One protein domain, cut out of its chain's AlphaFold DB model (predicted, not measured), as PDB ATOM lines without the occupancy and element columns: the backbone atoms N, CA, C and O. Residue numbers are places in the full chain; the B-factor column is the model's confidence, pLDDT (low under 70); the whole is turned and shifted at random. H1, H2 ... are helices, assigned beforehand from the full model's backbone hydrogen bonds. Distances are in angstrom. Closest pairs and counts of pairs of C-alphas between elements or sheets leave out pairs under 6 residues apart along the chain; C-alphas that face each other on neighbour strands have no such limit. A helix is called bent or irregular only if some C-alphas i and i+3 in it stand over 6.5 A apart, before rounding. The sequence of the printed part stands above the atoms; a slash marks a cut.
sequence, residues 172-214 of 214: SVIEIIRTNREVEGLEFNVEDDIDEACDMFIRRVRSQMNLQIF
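This is residues 172 to 214 of the 214 residues of an uncharacterized protein of Zea mays (UniProt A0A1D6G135). One long helix, H2, has a shorter helix, H1, folded back over part of it at a steep angle, with the first turns of H1 packed on H2; residues 205 to 214, the far end of H2 and the tail, stick out and make much of the length. The printed part has 43 residues with two named helices, H1 then H2, and no named strand: all helix. It is loose, with a radius of gyration of the C-alphas of 12.6 A, and spans 41 by 18 by 12 A.

H2, residues 190 to 211, has a kink of 29 degrees near residue 197 and is irregular: C-alphas 192 and 195 are 7.3 A apart. With residues 193 to 201 alone it touches residues 173 to 177 of H1, residues 173 to 184; the closest C-alphas, of Val 173 and Ala 197, are 6.2 A apart. They run opposite ways at a steep tilt of 52 degrees. Each O i to N i+4 pair is within hydrogen-bond range in H1, and 16 of 18 in H2.

H2 measures 29.7 A, from C-alpha 190 at (-28.711, 27.626, 55.943) to C-alpha 211 at (-51.235, 25.778, 36.704). H1 measures 16.8 A, beginning at (-36.485, 22.576, 47.982).

The farthest C-alphas, of Gly 185 and Phe 214, are 41.2 A apart. The printed part has no cut, and the link is tight. Residues 212 to 214 have pLDDT under 70.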
ATOM      1  N   SER A 172     -38.273  18.054  48.236       88.98
ATOM      2  CA  SER A 172     -38.297  19.309  48.980       88.98
ATOM      3  C   SER A 172     -37.204  20.254  48.473       88.98
ATOM      4  O   SER A 172     -36.090  19.820  48.187       88.98
ATOM      5  N   VAL A 173     -37.473  21.564  48.420       91.72
ATOM      6  CA  VAL A 173     -36.485  22.576  47.982       91.72
ATOM      7  C   VAL A 173     -35.175  22.453  48.766       91.72
ATOM      8  O   VAL A 173     -34.096  22.520  48.186       91.72
ATOM      9  N   ILE A 174     -35.273  22.196  50.073       92.85
ATOM     10  CA  ILE A 174     -34.112  22.018  50.949       92.85
ATOM     11  C   ILE A 174     -33.278  20.788  50.580       92.85
ATOM     12  O   ILE A 174     -32.058  20.791  50.710       92.85
ATOM     13  N   GLU A 175     -33.940  19.726  50.136       92.48
ATOM     14  CA  GLU A 175     -33.307  18.469  49.761       92.48
ATOM     15  C   GLU A 175     -32.637  18.594  48.397       92.48
ATOM     16  O   GLU A 175     -31.520  18.112  48.231       92.48
ATOM     17  N   ILE A 176     -33.262  19.311  47.458       93.46
ATOM     18  CA  ILE A 176     -32.657  19.622  46.159       93.46
ATOM     19  C   ILE A 176     -31.350  20.392  46.364       93.46
ATOM     20  O   ILE A 176     -30.313  19.979  45.850       93.46
ATOM     21  N   ILE A 177     -31.375  21.471  47.152       94.31
ATOM     22  CA  ILE A 177     -30.183  22.299  47.394       94.31
ATOM     23  C   ILE A 177     -29.109  21.496  48.122       94.31
ATOM     24  O   ILE A 177     -27.949  21.499  47.717       94.31
ATOM     25  N   ARG A 178     -29.493  20.741  49.155       94.93
ATOM     26  CA  ARG A 178     -28.562  19.862  49.865       94.93
ATOM     27  C   ARG A 178     -27.907  18.851  48.924       94.93
ATOM     28  O   ARG A 178     -26.690  18.723  48.950       94.93
ATOM     29  N   THR A 179     -28.687  18.182  48.079       94.20
ATOM     30  CA  THR A 179     -28.174  17.196  47.114       94.20
ATOM     31  C   THR A 179     -27.217  17.851  46.120       94.20
ATOM     32  O   THR A 179     -26.158  17.299  45.835       94.20
ATOM     33  N   ASN A 180     -27.541  19.050  45.626       93.33
ATOM     34  CA  ASN A 180     -26.660  19.801  44.730       93.33
ATOM     35  C   ASN A 180     -25.333  20.160  45.410       93.33
ATOM     36  O   ASN A 180     -24.272  19.955  44.827       93.33
ATOM     37  N   ARG A 181     -25.375  20.615  46.666       93.38
ATOM     38  CA  ARG A 181     -24.158  20.905  47.437       93.38
ATOM     39  C   ARG A 181     -23.321  19.666  47.702       93.38
ATOM     40  O   ARG A 181     -22.110  19.705  47.512       93.38
ATOM     41  N   GLU A 182     -23.955  18.552  48.052       92.56
ATOM     42  CA  GLU A 182     -23.269  17.272  48.231       92.56
ATOM     43  C   GLU A 182     -22.571  16.816  46.935       92.56
ATOM     44  O   GLU A 182     -21.447  16.315  46.991       92.56
ATOM     45  N   VAL A 183     -23.178  17.055  45.764       93.82
ATOM     46  CA  VAL A 183     -22.561  16.800  44.445       93.82
ATOM     47  C   VAL A 183     -21.346  17.700  44.193       93.82
ATOM     48  O   VAL A 183     -20.366  17.255  43.596       93.82
ATOM     49  N   GLU A 184     -21.368  18.940  44.679       92.96
ATOM     50  CA  GLU A 184     -20.235  19.873  44.618       92.96
ATOM     51  C   GLU A 184     -19.168  19.613  45.699       92.96
ATOM     52  O   GLU A 184     -18.109  20.244  45.697       92.96
ATOM     53  N   GLY A 185     -19.407  18.666  46.613       92.32
ATOM     54  CA  GLY A 185     -18.535  18.396  47.757       92.32
ATOM     55  C   GLY A 185     -18.604  19.469  48.848       92.32
ATOM     56  O   GLY A 185     -17.697  19.559  49.678       92.32
ATOM     57  N   LEU A 186     -19.658  20.285  48.843       92.82
ATOM     58  CA  LEU A 186     -19.955  21.302  49.843       92.82
ATOM     59  C   LEU A 186     -21.009  20.791  50.831       92.82
ATOM     60  O   LEU A 186     -21.858  19.963  50.506       92.82
ATOM     61  N   GLU A 187     -20.970  21.309  52.056       92.85
ATOM     62  CA  GLU A 187     -22.031  21.077  53.034       92.85
ATOM     63  C   GLU A 187     -23.133  22.130  52.867       92.85
ATOM     64  O   GLU A 187     -22.879  23.289  52.517       92.85
ATOM     65  N   PHE A 188     -24.369  21.712  53.123       94.79
ATOM     66  CA  PHE A 188     -25.514  22.606  53.186       94.79
ATOM     67  C   PHE A 188     -25.398  23.559  54.382       94.79
ATOM     68  O   PHE A 188     -25.325  23.110  55.529       94.79
ATOM     69  N   ASN A 189     -25.427  24.869  54.124       94.55
ATOM     70  CA  ASN A 189     -25.379  25.903  55.152       94.55
ATOM     71  C   ASN A 189     -26.573  26.837  54.985       94.55
ATOM     72  O   ASN A 189     -26.627  27.615  54.041       94.55
ATOM     73  N   VAL A 190     -27.488  26.812  55.957       93.90
ATOM     74  CA  VAL A 190     -28.711  27.626  55.943       93.90
ATOM     75  C   VAL A 190     -28.423  29.103  55.681       93.90
ATOM     76  O   VAL A 190     -29.150  29.707  54.908       93.90
ATOM     77  N   GLU A 191     -27.380  29.677  56.283       95.00
ATOM     78  CA  GLU A 191     -27.082  31.108  56.124       95.00
ATOM     79  C   GLU A 191     -26.633  31.458  54.695       95.00
ATOM     80  O   GLU A 191     -26.940  32.541  54.209       95.00
ATOM     81  N   ASP A 192     -25.952  30.534  54.012       95.41
ATOM     82  CA  ASP A 192     -25.478  30.737  52.637       95.41
ATOM     83  C   ASP A 192     -26.539  30.333  51.594       95.41
ATOM     84  O   ASP A 192     -26.536  30.836  50.475       95.41
ATOM     85  N   ASP A 193     -27.430  29.406  51.953       95.66
ATOM     86  CA  ASP A 193     -28.412  28.778  51.063       95.66
ATOM     87  C   ASP A 193     -29.812  29.380  51.139       95.66
ATOM     88  O   ASP A 193     -30.673  29.045  50.320       95.66
ATOM     89  N   ILE A 194     -30.090  30.225  52.133       95.84
ATOM     90  CA  ILE A 194     -31.448  30.722  52.367       95.84
ATOM     91  C   ILE A 194     -31.985  31.512  51.176       95.84
ATOM     92  O   ILE A 194     -33.158  31.350  50.836       95.84
ATOM     93  N   ASP A 195     -31.146  32.308  50.515       96.48
ATOM     94  CA  ASP A 195     -31.552  33.099  49.352       96.48
ATOM     95  C   ASP A 195     -31.934  32.185  48.179       96.48
ATOM     96  O   ASP A 195     -33.010  32.338  47.597       96.48
ATOM     97  N   GLU A 196     -31.121  31.162  47.896       95.55
ATOM     98  CA  GLU A 196     -31.406  30.168  46.855       95.55
ATOM     99  C   GLU A 196     -32.679  29.367  47.173       95.55
ATOM    100  O   GLU A 196     -33.553  29.199  46.315       95.55
ATOM    101  N   ALA A 197     -32.833  28.929  48.426       95.82
ATOM    102  CA  ALA A 197     -34.024  28.228  48.893       95.82
ATOM    103  C   ALA A 197     -35.283  29.092  48.757       95.82
ATOM    104  O   ALA A 197     -36.326  28.602  48.313       95.82
ATOM    105  N   CYS A 198     -35.192  30.379  49.093       95.97
ATOM    106  CA  CYS A 198     -36.291  31.321  48.929       95.97
ATOM    107  C   CYS A 198     -36.647  31.507  47.451       95.97
ATOM    108  O   CYS A 198     -37.824  31.409  47.097       95.97
ATOM    109  N   ASP A 199     -35.661  31.703  46.578       96.27
ATOM    110  CA  ASP A 199     -35.879  31.864  45.140       96.27
ATOM    111  C   ASP A 199     -36.530  30.630  44.510       96.27
ATOM    112  O   ASP A 199     -37.490  30.749  43.737       96.27
ATOM    113  N   MET A 200     -36.053  29.434  44.860       94.17
ATOM    114  CA  MET A 200     -36.639  28.173  44.411       94.17
ATOM    115  C   MET A 200     -38.069  27.998  44.919       94.17
ATOM    116  O   MET A 200     -38.958  27.647  44.138       94.17
ATOM    117  N   PHE A 201     -38.325  28.297  46.196       93.75
ATOM    118  CA  PHE A 201     -39.662  28.213  46.777       93.75
ATOM    119  C   PHE A 201     -40.634  29.188  46.103       93.75
ATOM    120  O   PHE A 201     -41.722  28.795  45.682       93.75
ATOM    121  N   ILE A 202     -40.231  30.448  45.922       92.98
ATOM    122  CA  ILE A 202     -41.036  31.468  45.239       92.98
ATOM    123  C   ILE A 202     -41.322  31.042  43.794       92.98
ATOM    124  O   ILE A 202     -42.455  31.178  43.324       92.98
ATOM    125  N   ARG A 203     -40.324  30.505  43.080       93.14
ATOM    126  CA  ARG A 203     -40.491  29.997  41.711       93.14
ATOM    127  C   ARG A 203     -41.483  28.836  41.661       93.14
ATOM    128  O   ARG A 203     -42.372  28.858  40.814       93.14
ATOM    129  N   ARG A 204     -41.385  27.877  42.587       90.01
ATOM    130  CA  ARG A 204     -42.307  26.734  42.698       90.01
ATOM    131  C   ARG A 204     -43.737  27.186  42.975       90.01
ATOM    132  O   ARG A 204     -44.643  26.789  42.247       90.01
ATOM    133  N   VAL A 205     -43.938  28.086  43.939       87.99
ATOM    134  CA  VAL A 205     -45.267  28.634  44.254       87.99
ATOM    135  C   VAL A 205     -45.853  29.385  43.055       87.99
ATOM    136  O   VAL A 205     -47.019  29.192  42.724       87.99
ATOM    137  N   ARG A 206     -45.057  30.192  42.339       90.40
ATOM    138  CA  ARG A 206     -45.508  30.873  41.111       90.40
ATOM    139  C   ARG A 206     -45.909  29.892  40.009       90.40
ATOM    140  O   ARG A 206     -46.961  30.078  39.404       90.40
ATOM    141  N   SER A 207     -45.115  28.848  39.771       87.86
ATOM    142  CA  SER A 207     -45.455  27.808  38.795       87.86
ATOM    143  C   SER A 207     -46.754  27.088  39.163       87.86
ATOM    144  O   SER A 207     -47.612  26.919  38.304       87.86
ATOM    145  N   GLN A 208     -46.946  26.734  40.437       84.17
ATOM    146  CA  GLN A 208     -48.177  26.092  40.911       84.17
ATOM    147  C   GLN A 208     -49.406  27.001  40.763       84.17
ATOM    148  O   GLN A 208     -50.452  26.538  40.315       84.17
ATOM    149  N   MET A 209     -49.284  28.298  41.070       82.08
ATOM    150  CA  MET A 209     -50.374  29.261  40.867       82.08
ATOM    151  C   MET A 209     -50.756  29.396  39.387       82.08
ATOM    152  O   MET A 209     -51.938  29.476  39.070       82.08
ATOM    153  N   ASN A 210     -49.780  29.369  38.474       80.87
ATOM    154  CA  ASN A 210     -50.047  29.444  37.036       80.87
ATOM    155  C   ASN A 210     -50.750  28.187  36.491       80.87
ATOM    156  O   ASN A 210     -51.523  28.303  35.543       80.87
ATOM    157  N   LEU A 211     -50.523  27.006  37.085       75.09
ATOM    158  CA  LEU A 211     -51.235  25.778  36.704       75.09
ATOM    159  C   LEU A 211     -52.719  25.797  37.095       75.09
ATOM    160  O   LEU A 211     -53.506  25.107  36.463       75.09
ATOM    161  N   GLN A 212     -53.113  26.575  38.106       62.14
ATOM    162  CA  GLN A 212     -54.513  26.661  38.545       62.14
ATOM    163  C   GLN A 212     -55.357  27.659  37.727       62.14
ATOM    164  O   GLN A 212     -56.542  27.825  38.008       62.14
ATOM    165  N   ILE A 213     -54.765  28.339  36.733       59.06
ATOM    166  CA  ILE A 213     -55.432  29.361  35.900       59.06
ATOM    167  C   ILE A 213     -55.844  28.818  34.506       59.06
ATOM    168  O   ILE A 213     -56.499  29.532  33.745       59.06
ATOM    169  N   PHE A 214     -55.555  27.552  34.179       46.08
ATOM    170  CA  PHE A 214     -55.993  26.872  32.945       46.08
ATOM    171  C   PHE A 214     -56.857  25.646  33.248       46.08
ATOM    172  O   PHE A 214     -57.747  25.353  32.417       46.08
TER     173      PHE A 214